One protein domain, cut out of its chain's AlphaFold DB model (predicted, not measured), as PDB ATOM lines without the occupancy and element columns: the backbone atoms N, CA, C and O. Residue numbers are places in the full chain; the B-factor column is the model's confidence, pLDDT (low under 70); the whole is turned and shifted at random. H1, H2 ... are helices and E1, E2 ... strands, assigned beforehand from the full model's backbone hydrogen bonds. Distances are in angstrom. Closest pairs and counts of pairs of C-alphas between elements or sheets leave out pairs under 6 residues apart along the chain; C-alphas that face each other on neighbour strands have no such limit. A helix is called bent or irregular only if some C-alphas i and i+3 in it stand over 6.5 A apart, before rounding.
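This is residues 46 to 196 of the 459 residues of the protein "Cation acetate symporter" of Spirochaetes bacterium (UniProt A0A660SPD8). A curled six-stranded sheet, E2 E1 E6 E5 E4 E3, folds back on itself like part of a barrel, and a second curled sheet, E8 E7 E11 E10 E9, packs on it partly face to face, with the strands of the two sheets crossed. The long hairpin of E10 and E11 makes the longest axis and runs past the first sheet to a far end holding E9, H1, H2 and the loop of residues 133 to 147, while residues 191 to 196 stick out. The printed part has 151 residues with 11 named strands and two named helices, in the order E1 to E9, H1, E10, E11, H2; both sheets are antiparallel and the class is mostly strand. The whole is only just compact, close to loose, with a radius of gyration of the C-alphas of 17.5 A, and only just elongated, spanning 52 by 34 by 31 A.

E1, residues 46 to 51, and E2, residues 54 to 58, form a hairpin, with N 49 and O 57 2.9 A apart, within hydrogen-bond range. E3, residues 63 to 70, E4, residues 73 to 80, E5, residues 83 to 90, and E6, residues 97 to 100, form a meander, each strand the antiparallel neighbour of the one before; N 68 and O 75, N 87 and O 76, and N 99 and O 88 are 2.8, 2.9 and 2.9 A apart. E1 pairs with E6 over residues 46 to 47, where N 98 and O 46 are 2.8 A apart, and with E2 over residues 48 to 51. This is a folded sheet, bent back into two leaves, E2 E1 and E5 E4 E3, that face each other with E6 as the hinge; the closest C-alphas of its edge strands E2 and E3, those of Ala 57 and Val 64, are 6.3 A apart. E6 runs on into E7, residues 102 to 106, across a break of 1 residue, at 65 degrees. E7 and E8, residues 112 to 114, form a hairpin, with N 113 and O 105 2.8 A apart. E9 is residues 127 to 132, H1 residues 148 to 157, E10 residues 159 to 170 and E11 residues 173 to 184. E7 pairs with E11 through N 104 and O 176, 2.8 A, E11 with E10 through N 177 and O 166, 2.8 A, and E10 with E9 through N 161 and O 129, 2.9 A. The two sheets form a sandwich, two sheets face to face, with their strands at 77 degrees; the closest C-alphas of E5 and E11, those of Asn 88 and Ala 179, are 5.9 A apart. H1 only grazes the second sheet, with residues 154 to 157. H2, residues 185 to 188, touches H1, the closest C-alphas being those of Gln 156 and Gly 185, 4.1 A apart. H1 has 5 of 6 O i to N i+4 pairs within hydrogen-bond range; H2 is too short for such a pair.

E1 begins at C-alpha 46, (-34.429, 50.877, -16.461). E3, E4 and E5 are 21.1, 22.0 and 21.9 A long from first to last C-alpha. H1 is 14.8 A long. E10, 31.2 A long, bends by 59 degrees at residue 167; E11, 33.3 A long, ends at C-alpha 184, (-31.268, 35.545, -31.446). H2 ends at C-alpha 188, (-35.488, 31.178, -32.242).

The C-alphas of Gly 109 and Asp 136, the two farthest apart, are 54.3 A apart. The printed part has no cut. The links E8 to E9, 12 residues, and E9 to H1, 15 residues, are long. The mean pLDDT of the printed part is 90.7, and no printed residue is under 70.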
ATOM      1  N   VAL A  46     -35.002  49.880 -17.375       93.75
ATOM      2  CA  VAL A  46     -34.429  50.877 -16.461       93.75
ATOM      3  C   VAL A  46     -33.013  50.489 -16.070       93.75
ATOM      4  O   VAL A  46     -32.683  49.309 -15.987       93.75
ATOM      5  N   LYS A  47     -32.155  51.482 -15.835       93.19
ATOM      6  CA  LYS A  47     -30.803  51.232 -15.323       93.19
ATOM      7  C   LYS A  47     -30.882  50.645 -13.916       93.19
ATOM      8  O   LYS A  47     -31.734  51.067 -13.129       93.19
ATOM      9  N   ALA A  48     -29.996  49.703 -13.622       93.38
ATOM     10  CA  ALA A  48     -29.818  49.131 -12.299       93.38
ATOM     11  C   ALA A  48     -28.488  49.604 -11.710       93.38
ATOM     12  O   ALA A  48     -27.496  49.714 -12.426       93.38
ATOM     13  N   GLU A  49     -28.450  49.838 -10.404       91.44
ATOM     14  CA  GLU A  49     -27.201  50.023  -9.669       91.44
ATOM     15  C   GLU A  49     -26.997  48.832  -8.742       91.44
ATOM     16  O   GLU A  49     -27.868  48.490  -7.933       91.44
ATOM     17  N   LEU A  50     -25.844  48.181  -8.891       91.56
ATOM     18  CA  LEU A  50     -25.503  46.970  -8.162       91.56
ATOM     19  C   LEU A  50     -24.535  47.275  -7.020       91.56
ATOM     20  O   LEU A  50     -23.593  48.050  -7.173       91.56
ATOM     21  N   SER A  51     -24.730  46.601  -5.890       87.12
ATOM     22  CA  SER A  51     -23.719  46.463  -4.842       87.12
ATOM     23  C   SER A  51     -23.476  44.976  -4.618       87.12
ATOM     24  O   SER A  51     -24.295  44.270  -4.024       87.12
ATOM     25  N   GLY A  52     -22.379  44.475  -5.189       85.12
ATOM     26  CA  GLY A  52     -22.180  43.038  -5.373       85.12
ATOM     27  C   GLY A  52     -23.244  42.458  -6.311       85.12
ATOM     28  O   GLY A  52     -23.472  42.986  -7.394       85.12
ATOM     29  N   GLU A  53     -23.920  41.395  -5.876       81.81
ATOM     30  CA  GLU A  53     -24.991  40.718  -6.633       81.81
ATOM     31  C   GLU A  53     -26.398  41.277  -6.345       81.81
ATOM     32  O   GLU A  53     -27.403  40.747  -6.830       81.81
ATOM     33  N   LYS A  54     -26.503  42.322  -5.514       88.44
ATOM     34  CA  LYS A  54     -27.787  42.913  -5.129       88.44
ATOM     35  C   LYS A  54     -28.073  44.188  -5.894       88.44
ATOM     36  O   LYS A  54     -27.210  45.058  -6.013       88.44
ATOM     37  N   VAL A  55     -29.314  44.315  -6.351       90.81
ATOM     38  CA  VAL A  55     -29.827  45.568  -6.902       90.81
ATOM     39  C   VAL A  55     -30.170  46.508  -5.751       90.81
ATOM     40  O   VAL A  55     -31.060  46.210  -4.957       90.81
ATOM     41  N   ASN A  56     -29.481  47.645  -5.671       88.62
ATOM     42  CA  ASN A  56     -29.710  48.650  -4.629       88.62
ATOM     43  C   ASN A  56     -30.585  49.807  -5.108       88.62
ATOM     44  O   ASN A  56     -31.385  50.327  -4.333       88.62
ATOM     45  N   ALA A  57     -30.456  50.201  -6.375       85.62
ATOM     46  CA  ALA A  57     -31.274  51.252  -6.960       85.62
ATOM     47  C   ALA A  57     -31.718  50.893  -8.379       85.62
ATOM     48  O   ALA A  57     -31.055  50.146  -9.102       85.62
ATOM     49  N   ALA A  58     -32.862  51.452  -8.761       88.19
ATOM     50  CA  ALA A  58     -33.419  51.369 -10.098       88.19
ATOM     51  C   ALA A  58     -33.731  52.784 -10.600       88.19
ATOM     52  O   ALA A  58     -34.177  53.647  -9.840       88.19
ATOM     53  N   GLY A  59     -33.497  53.030 -11.888       87.25
ATOM     54  CA  GLY A  59     -33.804  54.315 -12.519       87.25
ATOM     55  C   GLY A  59     -35.300  54.659 -12.505       87.25
ATOM     56  O   GLY A  59     -36.144  53.863 -12.107       87.25
ATOM     57  N   ASN A  60     -35.656  55.853 -12.988       85.81
ATOM     58  CA  ASN A  60     -37.049  56.289 -13.211       85.81
ATOM     59  C   ASN A  60     -37.963  56.312 -11.964       85.81
ATOM     60  O   ASN A  60     -39.191  56.241 -12.098       85.81
ATOM     61  N   GLY A  61     -37.381  56.450 -10.767       86.62
ATOM     62  CA  GLY A  61     -38.115  56.617  -9.505       86.62
ATOM     63  C   GLY A  61     -38.748  55.334  -8.959       86.62
ATOM     64  O   GLY A  61     -39.712  55.415  -8.199       86.62
ATOM     65  N   TYR A  62     -38.257  54.164  -9.370       92.69
ATOM     66  CA  TYR A  62     -38.672  52.879  -8.813       92.69
ATOM     67  C   TYR A  62     -37.942  52.582  -7.497       92.69
ATOM     68  O   TYR A  62     -36.738  52.794  -7.378       92.69
ATOM     69  N   LEU A  63     -38.668  52.040  -6.518       93.94
ATOM     70  CA  LEU A  63     -38.104  51.567  -5.254       93.94
ATOM     71  C   LEU A  63     -37.877  50.057  -5.317       93.94
ATOM     72  O   LEU A  63     -38.812  49.307  -5.596       93.94
ATOM     73  N   VAL A  64     -36.661  49.602  -5.017       94.75
ATOM     74  CA  VAL A  64     -36.349  48.169  -4.941       94.75
ATOM     75  C   VAL A  64     -36.921  47.594  -3.644       94.75
ATOM     76  O   VAL A  64     -36.605  48.076  -2.559       94.75
ATOM     77  N   LYS A  65     -37.779  46.573  -3.745       94.56
ATOM     78  CA  LYS A  65     -38.398  45.900  -2.586       94.56
ATOM     79  C   LYS A  65     -37.755  44.564  -2.251       94.56
ATOM     80  O   LYS A  65     -37.776  44.151  -1.099       94.56
ATOM     81  N   GLY A  66     -37.171  43.901  -3.238       93.38
ATOM     82  CA  GLY A  66     -36.491  42.632  -3.032       93.38
ATOM     83  C   GLY A  66     -36.053  42.000  -4.340       93.38
ATOM     84  O   GLY A  66     -36.372  42.494  -5.421       93.38
ATOM     85  N   GLN A  67     -35.328  40.893  -4.227       94.56
ATOM     86  CA  GLN A  67     -34.895  40.093  -5.363       94.56
ATOM     87  C   GLN A  67     -34.958  38.603  -5.037       94.56
ATOM     88  O   GLN A  67     -34.775  38.205  -3.887       94.56
ATOM     89  N   VAL A  68     -35.196  37.788  -6.058       93.69
ATOM     90  CA  VAL A  68     -35.246  36.327  -5.992       93.69
ATOM     91  C   VAL A  68     -34.556  35.762  -7.224       93.69
ATOM     92  O   VAL A  68     -34.867  36.152  -8.349       93.69
ATOM     93  N   THR A  69     -33.663  34.801  -7.023       91.31
ATOM     94  CA  THR A  69     -33.009  34.084  -8.122       91.31
ATOM     95  C   THR A  69     -33.745  32.773  -8.400       91.31
ATOM     96  O   THR A  69     -34.042  32.016  -7.479       91.31
ATOM     97  N   SER A  70     -34.063  32.497  -9.667       85.88
ATOM     98  CA  SER A  70     -34.772  31.286 -10.107       85.88
ATOM     99  C   SER A  70     -34.145  30.709 -11.384       85.88
ATOM    100  O   SER A  70     -34.507  31.062 -12.518       85.88
ATOM    101  N   GLY A  71     -33.193  29.789 -11.207       84.69
ATOM    102  CA  GLY A  71     -32.300  29.339 -12.283       84.69
ATOM    103  C   GLY A  71     -31.442  30.505 -12.780       84.69
ATOM    104  O   GLY A  71     -30.956  31.283 -11.970       84.69
ATOM    105  N   ASP A  72     -31.347  30.682 -14.098       86.12
ATOM    106  CA  ASP A  72     -30.528  31.739 -14.726       86.12
ATOM    107  C   ASP A  72     -31.150  33.153 -14.677       86.12
ATOM    108  O   ASP A  72     -30.750  34.036 -15.428       86.12
ATOM    109  N   TYR A  73     -32.188  33.363 -13.860       90.88
ATOM    110  CA  TYR A  73     -32.954  34.611 -13.822       90.88
ATOM    111  C   TYR A  73     -32.885  35.224 -12.432       90.88
ATOM    112  O   TYR A  73     -33.292  34.587 -11.456       90.88
ATOM    113  N   THR A  74     -32.454  36.481 -12.365       94.06
ATOM    114  CA  THR A  74     -32.497  37.297 -11.149       94.06
ATOM    115  C   THR A  74     -33.679  38.248 -11.258       94.06
ATOM    116  O   THR A  74     -33.648  39.236 -11.992       94.06
ATOM    117  N   LEU A  75     -34.756  37.911 -10.552       95.81
ATOM    118  CA  LEU A  75     -36.024  38.625 -10.595       95.81
ATOM    119  C   LEU A  75     -36.087  39.643  -9.460       95.81
ATOM    120  O   LEU A  75     -35.899  39.294  -8.300       95.81
ATOM    121  N   VAL A  76     -36.376  40.896  -9.788       95.81
ATOM    122  CA  VAL A  76     -36.369  42.025  -8.855       95.81
ATOM    123  C   VAL A  76     -37.766  42.622  -8.772       95.81
ATOM    124  O   VAL A  76     -38.416  42.864  -9.791       95.81
ATOM    125  N   VAL A  77     -38.230  42.859  -7.549       95.88
ATOM    126  CA  VAL A  77     -39.502  43.526  -7.277       95.88
ATOM    127  C   VAL A  77     -39.248  45.015  -7.159       95.88
ATOM    128  O   VAL A  77     -38.524  45.458  -6.265       95.88
ATOM    129  N   LEU A  78     -39.878  45.782  -8.040       95.44
ATOM    130  CA  LEU A  78     -39.867  47.235  -8.001       95.44
ATOM    131  C   LEU A  78     -41.253  47.766  -7.648       95.44
ATOM    132  O   LEU A  78     -42.267  47.238  -8.103       95.44
ATOM    133  N   GLU A  79     -41.304  48.845  -6.878       94.12
ATOM    134  CA  GLU A  79     -42.541  49.541  -6.533       94.12
ATOM    135  C   GLU A  79     -42.508  50.981  -7.038       94.12
ATOM    136  O   GLU A  79     -41.521  51.696  -6.855       94.12
ATOM    137  N   LYS A  80     -43.605  51.415  -7.660       92.12
ATOM    138  CA  LYS A  80     -43.810  52.805  -8.077       92.12
ATOM    139  C   LYS A  80     -45.282  53.158  -7.955       92.12
ATOM    140  O   LYS A  80     -46.138  52.414  -8.426       92.12
ATOM    141  N   ALA A  81     -45.571  54.285  -7.305       88.25
ATOM    142  CA  ALA A  81     -46.938  54.731  -7.020       88.25
ATOM    143  C   ALA A  81     -47.814  53.643  -6.347       88.25
ATOM    144  O   ALA A  81     -48.981  53.481  -6.687       88.25
ATOM    145  N   GLY A  82     -47.228  52.864  -5.427       85.44
ATOM    146  CA  GLY A  82     -47.917  51.790  -4.697       85.44
ATOM    147  C   GLY A  82     -48.126  50.487  -5.480       85.44
ATOM    148  O   GLY A  82     -48.595  49.511  -4.904       85.44
ATOM    149  N   LEU A  83     -47.753  50.434  -6.762       90.25
ATOM    150  CA  LEU A  83     -47.860  49.228  -7.583       90.25
ATOM    151  C   LEU A  83     -46.536  48.466  -7.599       90.25
ATOM    152  O   LEU A  83     -45.501  49.014  -7.986       90.25
ATOM    153  N   ARG A  84     -46.583  47.185  -7.216       92.69
ATOM    154  CA  ARG A  84     -45.443  46.263  -7.294       92.69
ATOM    155  C   ARG A  84     -45.383  45.591  -8.663       92.69
ATOM    156  O   ARG A  84     -46.354  44.998  -9.122       92.69
ATOM    157  N   SER A  85     -44.223  45.637  -9.298       93.75
ATOM    158  CA  SER A  85     -43.957  45.050 -10.612       93.75
ATOM    159  C   SER A  85     -42.685  44.212 -10.566       93.75
ATOM    160  O   SER A  85     -41.798  44.454  -9.748       93.75
ATOM    161  N   TRP A  86     -42.612  43.203 -11.429       95.69
ATOM    162  CA  TRP A  86     -41.483  42.281 -11.497       95.69
ATOM    163  C   TRP A  86     -40.604  42.597 -12.696       95.69
ATOM    164  O   TRP A  86     -41.106  42.925 -13.768       95.69
ATOM    165  N   TRP A  87     -39.298  42.476 -12.506       96.19
ATOM    166  CA  TRP A  87     -38.286  42.837 -13.489       96.19
ATOM    167  C   TRP A  87     -37.201  41.773 -13.524       96.19
ATOM    168  O   TRP A  87     -36.918  41.150 -12.507       96.19
ATOM    169  N   ASN A  88     -36.597  41.552 -14.685       95.81
ATOM    170  CA  ASN A  88     -35.448  40.667 -14.825       95.81
ATOM    171  C   ASN A  88     -34.172  41.498 -14.909       95.81
ATOM    172  O   ASN A  88     -34.094  42.404 -15.740       95.81
ATOM    173  N   LEU A  89     -33.189  41.188 -14.070       94.31
ATOM    174  CA  LEU A  89     -31.869  41.796 -14.141       94.31
ATOM    175  C   LEU A  89     -31.084  41.173 -15.294       94.31
ATOM    176  O   LEU A  89     -30.910  39.959 -15.357       94.31
ATOM    177  N   ASP A  90     -30.591  42.029 -16.177       91.62
ATOM    178  CA  ASP A  90     -29.684  41.677 -17.257       91.62
ATOM    179  C   ASP A  90     -28.362  42.414 -17.066       91.62
ATOM    180  O   ASP A  90     -28.306  43.644 -17.024       91.62
ATOM    181  N   THR A  91     -27.296  41.635 -16.922       89.00
ATOM    182  CA  THR A  91     -25.921  42.104 -16.740       89.00
ATOM    183  C   THR A  91     -25.038  41.771 -17.945       89.00
ATOM    184  O   THR A  91     -23.819  41.817 -17.831       89.00
ATOM    185  N   SER A  92     -25.627  41.374 -19.079       83.38
ATOM    186  CA  SER A  92     -24.882  40.968 -20.277       83.38
ATOM    187  C   SER A  92     -24.313  42.141 -21.085       83.38
ATOM    188  O   SER A  92     -23.407  41.937 -21.891       83.38
ATOM    189  N   GLY A  93     -24.836  43.356 -20.890       79.81
ATOM    190  CA  GLY A  93     -24.345  44.579 -21.533       79.81
ATOM    191  C   GLY A  93     -23.332  45.359 -20.687       79.81
ATOM    192  O   GLY A  93     -23.036  44.996 -19.552       79.81
ATOM    193  N   ASP A  94     -22.866  46.493 -21.219       80.06
ATOM    194  CA  ASP A  94     -21.891  47.386 -20.556       80.06
ATOM    195  C   ASP A  94     -22.387  47.976 -19.226       80.06
ATOM    196  O   ASP A  94     -21.609  48.475 -18.414       80.06
ATOM    197  N   SER A  95     -23.700  47.989 -19.002       87.94
ATOM    198  CA  SER A  95     -24.309  48.433 -17.751       87.94
ATOM    199  C   SER A  95     -25.488  47.534 -17.401       87.94
ATOM    200  O   SER A  95     -26.265  47.189 -18.296       87.94
ATOM    201  N   PRO A  96     -25.660  47.181 -16.117       92.00
ATOM    202  CA  PRO A  96     -26.765  46.343 -15.694       92.00
ATOM    203  C   PRO A  96     -28.095  47.083 -15.862       92.00
ATOM    204  O   PRO A  96     -28.239  48.263 -15.517       92.00
ATOM    205  N   VAL A  97     -29.084  46.378 -16.397       94.50
ATOM    206  CA  VAL A  97     -30.428  46.905 -16.641       94.50
ATOM    207  C   VAL A  97     -31.486  45.966 -16.089       94.50
ATOM    208  O   VAL A  97     -31.306  44.756 -16.012       94.50
ATOM    209  N   LEU A  98     -32.623  46.534 -15.716       94.88
ATOM    210  CA  LEU A  98     -33.824  45.805 -15.352       94.88
ATOM    211  C   LEU A  98     -34.795  45.877 -16.521       94.88
ATOM    212  O   LEU A  98     -35.210  46.961 -16.932       94.88
ATOM    213  N   MET A  99     -35.162  44.712 -17.038       94.38
ATOM    214  CA  MET A  99     -36.158  44.550 -18.089       94.38
ATOM    215  C   MET A  99     -37.505  44.201 -17.468       94.38
ATOM    216  O   MET A  99     -37.611  43.218 -16.734       94.38
ATOM    217  N   GLU A 100     -38.540  44.981 -17.771       94.25
ATOM    218  CA  GLU A 100     -39.871  44.760 -17.210       94.25
ATOM    219  C   GLU A 100     -40.391  43.362 -17.570       94.25
ATOM    220  O   GLU A 100     -40.340  42.931 -18.725       94.25
ATOM    221  N   ALA A 101     -40.890  42.638 -16.574       94.69
ATOM    222  CA  ALA A 101     -41.528  41.347 -16.748       94.69
ATOM    223  C   ALA A 101     -43.042  41.478 -16.575       94.69
ATOM    224  O   ALA A 101     -43.563  42.396 -15.940       94.69
ATOM    225  N   VAL A 102     -43.767  40.507 -17.121       94.44
ATOM    226  CA  VAL A 102     -45.205  40.380 -16.878       94.44
ATOM    227  C   VAL A 102     -45.403  39.390 -15.735       94.44
ATOM    228  O   VAL A 102     -44.696  38.393 -15.653       94.44
ATOM    229  N   SER A 103     -46.334  39.642 -14.823       94.44
ATOM    230  CA  SER A 103     -46.491  38.860 -13.599       94.44
ATOM    231  C   SER A 103     -47.947  38.671 -13.202       94.44
ATOM    232  O   SER A 103     -48.814  39.513 -13.452       94.44
ATOM    233  N   LYS A 104     -48.194  37.535 -12.556       94.75
ATOM    234  CA  LYS A 104     -49.439  37.193 -11.884       94.75
ATOM    235  C   LYS A 104     -49.103  36.743 -10.471       94.75
ATOM    236  O   LYS A 104     -48.455  35.710 -10.300       94.75
ATOM    237  N   THR A 105     -49.553  37.505  -9.489       93.44
ATOM    238  CA  THR A 105     -49.339  37.240  -8.069       93.44
ATOM    239  C   THR A 105     -50.641  36.760  -7.459       93.44
ATOM    240  O   THR A 105     -51.656  37.442  -7.564       93.44
ATOM    241  N   GLN A 106     -50.615  35.593  -6.832       93.31
ATOM    242  CA  GLN A 106     -51.663  35.156  -5.926       93.31
ATOM    243  C   GLN A 106     -51.203  35.475  -4.508       93.31
ATOM    244  O   GLN A 106     -50.240  34.874  -4.025       93.31
ATOM    245  N   THR A 107     -51.866  36.441  -3.879       90.12
ATOM    246  CA  THR A 107     -51.510  36.872  -2.533       90.12
ATOM    247  C   THR A 107     -51.903  35.813  -1.510       90.12
ATOM    248  O   THR A 107     -52.827  35.023  -1.731       90.12
ATOM    249  N   SER A 108     -51.234  35.812  -0.362       86.12
ATOM    250  CA  SER A 108     -51.606  34.995   0.804       86.12
ATOM    251  C   SER A 108     -53.063  35.208   1.253       86.12
ATOM    252  O   SER A 108     -53.700  34.278   1.744       86.12
ATOM    253  N   GLY A 109     -53.625  36.398   1.009       82.19
ATOM    254  CA  GLY A 109     -55.040  36.727   1.229       82.19
ATOM    255  C   GLY A 109     -56.013  36.185   0.169       82.19
ATOM    256  O   GLY A 109     -57.220  36.371   0.302       82.19
ATOM    257  N   GLY A 110     -55.520  35.519  -0.880       86.12
ATOM    258  CA  GLY A 110     -56.327  34.921  -1.950       86.12
ATOM    259  C   GLY A 110     -56.655  35.853  -3.121       86.12
ATOM    260  O   GLY A 110     -57.297  35.416  -4.080       86.12
ATOM    261  N   GLU A 111     -56.204  37.109  -3.093       90.38
ATOM    262  CA  GLU A 111     -56.371  38.036  -4.214       90.38
ATOM    263  C   GLU A 111     -55.414  37.697  -5.361       90.38
ATOM    264  O   GLU A 111     -54.300  37.214  -5.157       90.38
ATOM    265  N   ILE A 112     -55.842  37.962  -6.598       92.31
ATOM    266  CA  ILE A 112     -55.015  37.754  -7.790       92.31
ATOM    267  C   ILE A 112     -54.700  39.107  -8.414       92.31
ATOM    268  O   ILE A 112     -55.571  39.756  -9.002       92.31
ATOM    269  N   LEU A 113     -53.430  39.486  -8.333       92.94
ATOM    270  CA  LEU A 113     -52.882  40.695  -8.925       92.94
ATOM    271  C   LEU A 113     -52.175  40.369 -10.242       92.94
ATOM    272  O   LEU A 113     -51.486  39.360 -10.385       92.94
ATOM    273  N   TYR A 114     -52.333  41.254 -11.210       92.12
ATOM    274  CA  TYR A 114     -51.766  41.202 -12.544       92.12
ATOM    275  C   TYR A 114     -50.895  42.443 -12.746       92.12
ATOM    276  O   TYR A 114     -51.418  43.553 -12.849       92.12
ATOM    277  N   ASN A 115     -49.570  42.270 -12.784       91.75
ATOM    278  CA  ASN A 115     -48.601  43.378 -12.726       91.75
ATOM    279  C   ASN A 115     -48.870  44.341 -11.552       91.75
ATOM    280  O   ASN A 115     -48.883  45.558 -11.729       91.75
ATOM    281  N   GLY A 116     -49.147  43.781 -10.370       87.44
ATOM    282  CA  GLY A 116     -49.377  44.547  -9.139       87.44
ATOM    283  C   GLY A 116     -50.770  45.149  -8.975       87.44
ATOM    284  O   GLY A 116     -51.020  45.760  -7.945       87.44
ATOM    285  N   ALA A 117     -51.671  44.971  -9.943       90.38
ATOM    286  CA  ALA A 117     -53.009  45.557  -9.931       90.38
ATOM    287  C   ALA A 117     -54.108  44.507 -10.126       90.38
ATOM    288  O   ALA A 117     -53.876  43.438 -10.691       90.38
ATOM    289  N   ILE A 118     -55.342  44.809  -9.726       89.94
ATOM    290  CA  ILE A 118     -56.479  43.929 -10.023       89.94
ATOM    291  C   ILE A 118     -56.752  43.864 -11.534       89.94
ATOM    292  O   ILE A 118     -56.472  44.790 -12.298       89.94
ATOM    293  N   LYS A 119     -57.343  42.758 -12.000       86.19
ATOM    294  CA  LYS A 119     -57.532  42.480 -13.439       86.19
ATOM    295  C   LYS A 119     -58.283  43.584 -14.204       86.19
ATOM    296  O   LYS A 119     -58.049  43.776 -15.398       86.19
ATOM    297  N   THR A 120     -59.192  44.295 -13.541       86.19
ATOM    298  CA  THR A 120     -59.997  45.380 -14.127       86.19
ATOM    299  C   THR A 120     -59.169  46.605 -14.510       86.19
ATOM    300  O   THR A 120     -59.566  47.313 -15.433       86.19
ATOM    301  N   GLU A 121     -57.998  46.806 -13.901       85.44
ATOM    302  CA  GLU A 121     -57.077  47.906 -14.219       85.44
ATOM    303  C   GLU A 121     -56.258  47.673 -15.497       85.44
ATOM    304  O   GLU A 121     -55.562  48.572 -15.964       85.44
ATOM    305  N   ARG A 122     -56.344  46.474 -16.097       83.19
ATOM    306  CA  ARG A 122     -55.758  46.146 -17.413       83.19
ATOM    307  C   ARG A 122     -54.248  46.430 -17.530       83.19
ATOM    308  O   ARG A 122     -53.758  46.710 -18.619       83.19
ATOM    309  N   LYS A 123     -53.495  46.301 -16.431       83.88
ATOM    310  CA  LYS A 123     -52.020  46.411 -16.417       83.88
ATOM    311  C   LYS A 123     -51.314  45.199 -17.041       83.88
ATOM    312  O   LYS A 123     -50.153  45.293 -17.448       83.88
ATOM    313  N   PHE A 124     -52.021  44.072 -17.152       84.62
ATOM    314  CA  PHE A 124     -51.584  42.901 -17.907       84.62
ATOM    315  C   PHE A 124     -51.747  43.148 -19.406       84.62
ATOM    316  O   PHE A 124     -52.862  43.367 -19.885       84.62
ATOM    317  N   HIS A 125     -50.643  43.109 -20.137       86.56
ATOM    318  CA  HIS A 125     -50.593  43.457 -21.551       86.56
ATOM    319  C   HIS A 125     -50.044  42.285 -22.377       86.56
ATOM    320  O   HIS A 125     -49.306  41.450 -21.847       86.56
ATOM    321  N   PRO A 126     -50.433  42.187 -23.659       90.25
ATOM    322  CA  PRO A 126     -49.894  41.189 -24.567       90.25
ATOM    323  C   PRO A 126     -48.410  41.441 -24.840       90.25
ATOM    324  O   PRO A 126     -47.904  42.556 -24.695       90.25
ATOM    325  N   VAL A 127     -47.718  40.385 -25.251       91.50
ATOM    326  CA  VAL A 127     -46.264  40.372 -25.387       91.50
ATOM    327  C   VAL A 127     -45.805  39.830 -26.744       91.50
ATOM    328  O   VAL A 127     -46.612  39.465 -27.600       91.50
ATOM    329  N   GLY A 128     -44.483  39.739 -26.908       89.69
ATOM    330  CA  GLY A 128     -43.818  39.200 -28.092       89.69
ATOM    331  C   GLY A 128     -43.539  40.288 -29.119       89.69
ATOM    332  O   GLY A 128     -44.451  40.949 -29.592       89.69
ATOM    333  N   ARG A 129     -42.271  40.508 -29.451       93.12
ATOM    334  CA  ARG A 129     -41.866  41.471 -30.480       93.12
ATOM    335  C   ARG A 129     -40.497  41.120 -31.030       93.12
ATOM    336  O   ARG A 129     -39.744  40.376 -30.397       93.12
ATOM    337  N   MET A 130     -40.153  41.731 -32.154       93.88
ATOM    338  CA  MET A 130     -38.757  41.878 -32.549       93.88
ATOM    339  C   MET A 130     -38.143  43.043 -31.761       93.88
ATOM    340  O   MET A 130     -38.733  44.118 -31.697       93.88
ATOM    341  N   SER A 131     -36.977  42.862 -31.144       91.94
ATOM    342  CA  SER A 131     -36.205  43.981 -30.577       91.94
ATOM    343  C   SER A 131     -35.274  44.619 -31.603       91.94
ATOM    344  O   SER A 131     -34.988  45.807 -31.501       91.94
ATOM    345  N   ARG A 132     -34.794  43.832 -32.572       92.94
ATOM    346  CA  ARG A 132     -33.914  44.266 -33.665       92.94
ATOM    347  C   ARG A 132     -34.286  43.523 -34.935       92.94
ATOM    348  O   ARG A 132     -34.565  42.323 -34.871       92.94
ATOM    349  N   ILE A 133     -34.254  44.206 -36.072       93.56
ATOM    350  CA  ILE A 133     -34.500  43.608 -37.385       93.56
ATOM    351  C   ILE A 133     -33.385  44.069 -38.310       93.56
ATOM    352  O   ILE A 133     -33.135  45.263 -38.411       93.56
ATOM    353  N   TYR A 134     -32.742  43.129 -38.999       90.75
ATOM    354  CA  TYR A 134     -31.702  43.448 -39.970       90.75
ATOM    355  C   TYR A 134     -32.173  43.094 -41.380       90.75
ATOM    356  O   TYR A 134     -32.483  41.930 -41.657       90.75
ATOM    357  N   LEU A 135     -32.211  44.090 -42.263       89.00
ATOM    358  CA  LEU A 135     -32.435  43.922 -43.698       89.00
ATOM    359  C   LEU A 135     -31.190  44.390 -44.442       89.00
ATOM    360  O   LEU A 135     -30.716  45.494 -44.210       89.00
ATOM    361  N   ASP A 136     -30.638  43.519 -45.287       84.50
ATOM    362  CA  ASP A 136     -29.453  43.804 -46.109       84.50
ATOM    363  C   ASP A 136     -28.246  44.371 -45.325       84.50
ATOM    364  O   ASP A 136     -27.405  45.081 -45.863       84.50
ATOM    365  N   GLY A 137     -28.137  44.007 -44.041       82.81
ATOM    366  CA  GLY A 137     -27.067  44.438 -43.133       82.81
ATOM    367  C   GLY A 137     -27.400  45.674 -42.291       82.81
ATOM    368  O   GLY A 137     -26.692  45.947 -41.324       82.81
ATOM    369  N   GLU A 138     -28.497  46.371 -42.581       89.19
ATOM    370  CA  GLU A 138     -28.930  47.566 -41.854       89.19
ATOM    371  C   GLU A 138     -30.000  47.241 -40.808       89.19
ATOM    372  O   GLU A 138     -30.897  46.428 -41.042       89.19
ATOM    373  N   ASN A 139     -29.911  47.881 -39.638       92.44
ATOM    374  CA  ASN A 139     -30.937  47.768 -38.603       92.44
ATOM    375  C   ASN A 139     -32.120  48.675 -38.958       92.44
ATOM    376  O   ASN A 139     -31.962  49.892 -39.036       92.44
ATOM    377  N   VAL A 140     -33.296  48.083 -39.147       93.19
ATOM    378  CA  VAL A 140     -34.518  48.785 -39.549       93.19
ATOM    379  C   VAL A 140     -35.610  48.614 -38.501       93.19
ATOM    380  O   VAL A 140     -35.751  47.556 -37.887       93.19
ATOM    381  N   GLU A 141     -36.444  49.636 -38.317       91.12
ATOM    382  CA  GLU A 141     -37.598  49.530 -37.416       91.12
ATOM    383  C   GLU A 141     -38.740  48.714 -38.031       91.12
ATOM    384  O   GLU A 141     -39.431  47.987 -37.314       91.12
ATOM    385  N   LYS A 142     -38.921  48.825 -39.357       92.81
ATOM    386  CA  LYS A 142     -39.988  48.180 -40.133       92.81
ATOM    387  C   LYS A 142     -39.453  47.624 -41.441       92.81
ATOM    388  O   LYS A 142     -38.631  48.253 -42.097       92.81
ATOM    389  N   THR A 143     -39.979  46.477 -41.859       92.50
ATOM    390  CA  THR A 143     -39.537  45.820 -43.100       92.50
ATOM    391  C   THR A 143     -40.382  46.151 -44.324       92.50
ATOM    392  O   THR A 143     -39.936  45.945 -45.448       92.50
ATOM    393  N   GLY A 144     -41.639  46.561 -44.128       91.00
ATOM    394  CA  GLY A 144     -42.641  46.557 -45.195       91.00
ATOM    395  C   GLY A 144     -42.960  45.140 -45.692       91.00
ATOM    396  O   GLY A 144     -42.727  44.153 -44.990       91.00
ATOM    397  N   LYS A 145     -43.501  45.031 -46.909       95.25
ATOM    398  CA  LYS A 145     -43.952  43.759 -47.492       95.25
ATOM    399  C   LYS A 145     -42.792  42.783 -47.697       95.25
ATOM    400  O   LYS A 145     -41.831  43.081 -48.400       95.25
ATOM    401  N   LEU A 146     -42.949  41.569 -47.178       95.19
ATOM    402  CA  LEU A 146     -41.986  40.482 -47.321       95.19
ATOM    403  C   LEU A 146     -42.596  39.308 -48.084       95.19
ATOM    404  O   LEU A 146     -43.788  39.022 -47.993       95.19
ATOM    405  N   ASN A 147     -41.763  38.593 -48.837       95.19
ATOM    406  CA  ASN A 147     -42.131  37.269 -49.329       95.19
ATOM    407  C   ASN A 147     -41.887  36.207 -48.239       95.19
ATOM    408  O   ASN A 147     -41.267  36.472 -47.209       95.19
ATOM    409  N   VAL A 148     -42.354  34.988 -48.495       94.94
ATOM    410  CA  VAL A 148     -42.298  33.841 -47.575       94.94
ATOM    411  C   VAL A 148     -40.876  33.572 -47.046       94.94
ATOM    412  O   VAL A 148     -40.692  33.341 -45.854       94.94
ATOM    413  N   ILE A 149     -39.858  33.650 -47.907       95.25
ATOM    414  CA  ILE A 149     -38.460  33.358 -47.551       95.25
ATOM    415  C   ILE A 149     -37.810  34.561 -46.859       95.25
ATOM    416  O   ILE A 149     -37.142  34.399 -45.840       95.25
ATOM    417  N   SER A 150     -38.019  35.768 -47.387       94.50
ATOM    418  CA  SER A 150     -37.498  37.008 -46.806       94.50
ATOM    419  C   SER A 150     -38.047  37.249 -45.402       94.50
ATOM    420  O   SER A 150     -37.312  37.734 -44.551       94.50
ATOM    421  N   TYR A 151     -39.292  36.846 -45.126       95.56
ATOM    422  CA  TYR A 151     -39.871  36.887 -43.784       95.56
ATOM    423  C   TYR A 151     -39.087  36.026 -42.791       95.56
ATOM    424  O   TYR A 151     -38.695  36.506 -41.730       95.56
ATOM    425  N   LEU A 152     -38.780  34.776 -43.154       95.62
ATOM    426  CA  LEU A 152     -37.968  33.898 -42.309       95.62
ATOM    427  C   LEU A 152     -36.544  34.433 -42.129       95.62
ATOM    428  O   LEU A 152     -36.040  34.414 -41.012       95.62
ATOM    429  N   ARG A 153     -35.915  34.951 -43.193       94.81
ATOM    430  CA  ARG A 153     -34.568  35.543 -43.115       94.81
ATOM    431  C   ARG A 153     -34.528  36.778 -42.217       94.81
ATOM    432  O   ARG A 153     -33.611  36.908 -41.416       94.81
ATOM    433  N   ALA A 154     -35.528  37.653 -42.312       94.81
ATOM    434  CA  ALA A 154     -35.618  38.842 -41.470       94.81
ATOM    435  C   ALA A 154     -35.773  38.470 -39.986       94.81
ATOM    436  O   ALA A 154     -35.124  39.073 -39.134       94.81
ATOM    437  N   ILE A 155     -36.561  37.429 -39.676       95.56
ATOM    438  CA  ILE A 155     -36.612  36.876 -38.315       95.56
ATOM    439  C   ILE A 155     -35.254  36.289 -37.933       95.56
ATOM    440  O   ILE A 155     -34.760  36.628 -36.869       95.56
ATOM    441  N   GLN A 156     -34.647  35.456 -38.784       95.12
ATOM    442  CA  GLN A 156     -33.378  34.767 -38.523       95.12
ATOM    443  C   GLN A 156     -32.238  35.730 -38.174       95.12
ATOM    444  O   GLN A 156     -31.468  35.459 -37.256       95.12
ATOM    445  N   ASN A 157     -32.138  36.840 -38.902       94.81
ATOM    446  CA  ASN A 157     -31.080  37.829 -38.720       94.81
ATOM    447  C   ASN A 157     -31.355  38.780 -37.547       94.81
ATOM    448  O   ASN A 157     -30.438  39.434 -37.063       94.81
ATOM    449  N   GLY A 158     -32.613  38.886 -37.111       94.38
ATOM    450  CA  GLY A 158     -33.034  39.775 -36.036       94.38
ATOM    451  C   GLY A 158     -32.892  39.181 -34.633       94.38
ATOM    452  O   GLY A 158     -32.222  38.176 -34.397       94.38
ATOM    453  N   GLN A 159     -33.569  39.817 -33.679       95.06
ATOM    454  CA  GLN A 159     -33.683  39.353 -32.298       95.06
ATOM    455  C   GLN A 159     -35.153  39.389 -31.867       95.06
ATOM    456  O   GLN A 159     -35.838  40.395 -32.056       95.06
ATOM    457  N   VAL A 160     -35.631  38.288 -31.283       94.88
ATOM    458  CA  VAL A 160     -37.010  38.117 -30.809       94.88
ATOM    459  C   VAL A 160     -37.017  38.149 -29.286       94.88
ATOM    460  O   VAL A 160     -36.261  37.426 -28.637       94.88
ATOM    461  N   ILE A 161     -37.912  38.940 -28.697       93.38
ATOM    462  CA  ILE A 161     -38.123  38.947 -27.247       93.38
ATOM    463  C   ILE A 161     -39.112  37.845 -26.877       93.38
ATOM    464  O   ILE A 161     -40.318  37.954 -27.126       93.38
ATOM    465  N   ARG A 162     -38.595  36.780 -26.263       92.31
ATOM    466  CA  ARG A 162     -39.392  35.690 -25.692       92.31
ATOM    467  C   ARG A 162     -39.660  35.941 -24.216       92.31
ATOM    468  O   ARG A 162     -39.029  36.786 -23.593       92.31
ATOM    469  N   TYR A 163     -40.591  35.174 -23.664       92.00
ATOM    470  CA  TYR A 163     -41.006  35.293 -22.273       92.00
ATOM    471  C   TYR A 163     -40.858  33.943 -21.577       92.00
ATOM    472  O   TYR A 163     -41.559  32.984 -21.907       92.00
ATOM    473  N   ALA A 164     -39.911  33.857 -20.647       90.25
ATOM    474  CA  ALA A 164     -39.655  32.664 -19.857       90.25
ATOM    475  C   ALA A 164     -40.535  32.676 -18.606       90.25
ATOM    476  O   ALA A 164     -40.472  33.601 -17.801       90.25
ATOM    477  N   LYS A 165     -41.360  31.638 -18.450       90.69
ATOM    478  CA  LYS A 165     -42.227  31.472 -17.283       90.69
ATOM    479  C   LYS A 165     -41.407  30.972 -16.092       90.69
ATOM    480  O   LYS A 165     -40.680  29.988 -16.218       90.69
ATOM    481  N   LYS A 166     -41.556  31.628 -14.945       90.56
ATOM    482  CA  LYS A 166     -40.928  31.297 -13.666       90.56
ATOM    483  C   LYS A 166     -41.978  31.302 -12.569       90.56
ATOM    484  O   LYS A 166     -42.793  32.218 -12.491       90.56
ATOM    485  N   HIS A 167     -41.953  30.262 -11.746       89.62
ATOM    486  CA  HIS A 167     -42.760  30.157 -10.541       89.62
ATOM    487  C   HIS A 167     -41.848  30.416  -9.349       89.62
ATOM    488  O   HIS A 167     -40.822  29.755  -9.209       89.62
ATOM    489  N   ILE A 168     -42.202  31.404  -8.536       90.62
ATOM    490  CA  ILE A 168     -41.449  31.789  -7.344       90.62
ATOM    491  C   ILE A 168     -42.417  32.050  -6.195       90.62
ATOM    492  O   ILE A 168     -43.582  32.392  -6.411       90.62
ATOM    493  N   VAL A 169     -41.909  31.920  -4.975       90.75
ATOM    494  CA  VAL A 169     -42.599  32.347  -3.760       90.75
ATOM    495  C   VAL A 169     -41.842  33.544  -3.204       90.75
ATOM    496  O   VAL A 169     -40.625  33.477  -3.039       90.75
ATOM    497  N   PHE A 170     -42.543  34.642  -2.940       91.50
ATOM    498  CA  PHE A 170     -41.950  35.859  -2.388       91.50
ATOM    499  C   PHE A 170     -42.869  36.427  -1.311       91.50
ATOM    500  O   PHE A 170     -44.047  36.630  -1.572       91.50
ATOM    501  N   GLU A 171     -42.350  36.641  -0.099       90.75
ATOM    502  CA  GLU A 171     -43.131  37.138   1.054       90.75
ATOM    503  C   GLU A 171     -44.407  36.315   1.357       90.75
ATOM    504  O   GLU A 171     -45.379  36.829   1.897       90.75
ATOM    505  N   GLY A 172     -44.409  35.018   1.023       87.94
ATOM    506  CA  GLY A 172     -45.569  34.130   1.187       87.94
ATOM    507  C   GLY A 172     -46.574  34.159   0.027       87.94
ATOM    508  O   GLY A 172     -47.492  33.341   0.009       87.94
ATOM    509  N   ASP A 173     -46.377  35.028  -0.964       91.81
ATOM    510  CA  ASP A 173     -47.204  35.097  -2.165       91.81
ATOM    511  C   ASP A 173     -46.667  34.171  -3.264       91.81
ATOM    512  O   ASP A 173     -45.460  34.094  -3.518       91.81
ATOM    513  N   ASN A 174     -47.580  33.505  -3.975       92.00
ATOM    514  CA  ASN A 174     -47.245  32.684  -5.135       92.00
ATOM    515  C   ASN A 174     -47.216  33.558  -6.387       92.00
ATOM    516  O   ASN A 174     -48.256  34.029  -6.857       92.00
ATOM    517  N   VAL A 175     -46.036  33.746  -6.974       93.12
ATOM    518  CA  VAL A 175     -45.855  34.612  -8.137       93.12
ATOM    519  C   VAL A 175     -45.471  33.791  -9.358       93.12
ATOM    520  O   VAL A 175     -44.512  33.021  -9.365       93.12
ATOM    521  N   THR A 176     -46.220  33.987 -10.438       93.81
ATOM    522  CA  THR A 176     -45.814  33.569 -11.779       93.81
ATOM    523  C   THR A 176     -45.279  34.781 -12.526       93.81
ATOM    524  O   THR A 176     -46.029  35.721 -12.782       93.81
ATOM    525  N   VAL A 177     -43.999  34.756 -12.886       94.62
ATOM    526  CA  VAL A 177     -43.328  35.815 -13.645       94.62
ATOM    527  C   VAL A 177     -42.993  35.301 -15.041       94.62
ATOM    528  O   VAL A 177     -42.493  34.194 -15.209       94.62
ATOM    529  N   TRP A 178     -43.259  36.110 -16.054       95.31
ATOM    530  CA  TRP A 178     -42.853  35.912 -17.435       95.31
ATOM    531  C   TRP A 178     -41.775  36.943 -17.757       95.31
ATOM    532  O   TRP A 178     -42.072  38.081 -18.124       95.31
ATOM    533  N   ALA A 179     -40.523  36.542 -17.560       94.50
ATOM    534  CA  ALA A 179     -39.354  37.393 -17.739       94.50
ATOM    535  C   ALA A 179     -38.943  37.469 -19.209       94.50
ATOM    536  O   ALA A 179     -38.978  36.459 -19.919       94.50
ATOM    537  N   GLN A 180     -38.525  38.656 -19.656       93.69
ATOM    538  CA  GLN A 180     -37.968  38.829 -20.993       93.69
ATOM    539  C   GLN A 180     -36.694  37.989 -21.144       93.69
ATOM    540  O   GLN A 180     -35.789  38.049 -20.315       93.69
ATOM    541  N   ASN A 181     -36.646  37.216 -22.223       91.19
ATOM    542  CA  ASN A 181     -35.503  36.431 -22.659       91.19
ATOM    543  C   ASN A 181     -35.188  36.831 -24.110       91.19
ATOM    544  O   ASN A 181     -35.784  36.269 -25.041       91.19
ATOM    545  N   PRO A 182     -34.343  37.859 -24.321       91.50
ATOM    546  CA  PRO A 182     -33.906  38.262 -25.650       91.50
ATOM    547  C   PRO A 182     -33.185  37.098 -26.336       91.50
ATOM    548  O   PRO A 182     -32.153  36.631 -25.873       91.50
ATOM    549  N   THR A 183     -33.731  36.606 -27.444       91.56
ATOM    550  CA  THR A 183     -33.190  35.438 -28.150       91.56
ATOM    551  C   THR A 183     -32.837  35.818 -29.579       91.56
ATOM    552  O   THR A 183     -33.619  36.480 -30.266       91.56
ATOM    553  N   SER A 184     -31.661  35.387 -30.042       93.75
ATOM    554  CA  SER A 184     -31.268  35.545 -31.446       93.75
ATOM    555  C   SER A 184     -32.299  34.889 -32.362       93.75
ATOM    556  O   SER A 184     -32.777  33.787 -32.092       93.75
ATOM    557  N   GLY A 185     -32.632  35.541 -33.470       92.44
ATOM    558  CA  GLY A 185     -33.550  35.016 -34.471       92.44
ATOM    559  C   GLY A 185     -33.146  33.646 -35.009       92.44
ATOM    560  O   GLY A 185     -33.985  32.758 -35.172       92.44
ATOM    561  N   ALA A 186     -31.845  33.445 -35.221       92.19
ATOM    562  CA  ALA A 186     -31.291  32.184 -35.689       92.19
ATOM    563  C   ALA A 186     -31.496  31.062 -34.675       92.19
ATOM    564  O   ALA A 186     -31.781  29.937 -35.074       92.19
ATOM    565  N   GLU A 187     -31.386  31.360 -33.379       90.75
ATOM    566  CA  GLU A 187     -31.710  30.408 -32.323       90.75
ATOM    567  C   GLU A 187     -33.219  30.180 -32.246       90.75
ATOM    568  O   GLU A 187     -33.646  29.033 -32.200       90.75
ATOM    569  N   PHE A 188     -34.028  31.242 -32.312       91.25
ATOM    570  CA  PHE A 188     -35.488  31.178 -32.242       91.25
ATOM    571  C   PHE A 188     -36.115  30.288 -33.324       91.25
ATOM    572  O   PHE A 188     -37.085  29.579 -33.054       91.25
ATOM    573  N   LEU A 189     -35.555  30.292 -34.535       92.00
ATOM    574  CA  LEU A 189     -36.013  29.445 -35.636       92.00
ATOM    575  C   LEU A 189     -35.505  27.995 -35.557       92.00
ATOM    576  O   LEU A 189     -35.922  27.169 -36.372       92.00
ATOM    577  N   ARG A 190     -34.636  27.646 -34.594       88.88
ATOM    578  CA  ARG A 190     -34.192  26.256 -34.415       88.88
ATOM    579  C   ARG A 190     -35.372  25.384 -33.966       88.88
ATOM    580  O   ARG A 190     -36.054  25.711 -32.991       88.88
ATOM    581  N   PRO A 191     -35.616  24.237 -34.619       84.06
ATOM    582  CA  PRO A 191     -36.628  23.298 -34.158       84.06
ATOM    583  C   PRO A 191     -36.330  22.776 -32.746       84.06
ATOM    584  O   PRO A 191     -35.187  22.506 -32.390       84.06
ATOM    585  N   GLY A 192     -37.382  22.586 -31.947       78.12
ATOM    586  CA  GLY A 192     -37.290  21.866 -30.673       78.12
ATOM    587  C   GLY A 192     -36.725  22.652 -29.485       78.12
ATOM    588  O   GLY A 192     -36.385  22.042 -28.476       78.12
ATOM    589  N   LEU A 193     -36.706  23.990 -29.529       78.56
ATOM    590  CA  LEU A 193     -36.318  24.831 -28.380       78.56
ATOM    591  C   LEU A 193     -37.083  24.510 -27.089       78.56
ATOM    592  O   LEU A 193     -36.515  24.594 -26.004       78.56
ATOM    593  N   LYS A 194     -38.359  24.111 -27.193       76.88
ATOM    594  CA  LYS A 194     -39.155  23.667 -26.036       76.88
ATOM    595  C   LYS A 194     -38.505  22.476 -25.317       76.88
ATOM    596  O   LYS A 194     -38.531  22.422 -24.096       76.88
ATOM    597  N   TYR A 195     -37.898  21.568 -26.077       73.38
ATOM    598  CA  TYR A 195     -37.209  20.376 -25.584       73.38
ATOM    599  C   TYR A 195     -35.716  20.625 -25.349       73.38
ATOM    600  O   TYR A 195     -34.957  19.672 -25.239       73.38
ATOM    601  N   LYS A 196     -35.274  21.892 -25.308       75.06
ATOM    602  CA  LYS A 196     -33.881  22.279 -25.037       75.06
ATOM    603  C   LYS A 196     -32.864  21.469 -25.859       75.06
ATOM    604  O   LYS A 196     -31.857  21.034 -25.322       75.06
TER     605      LYS A 196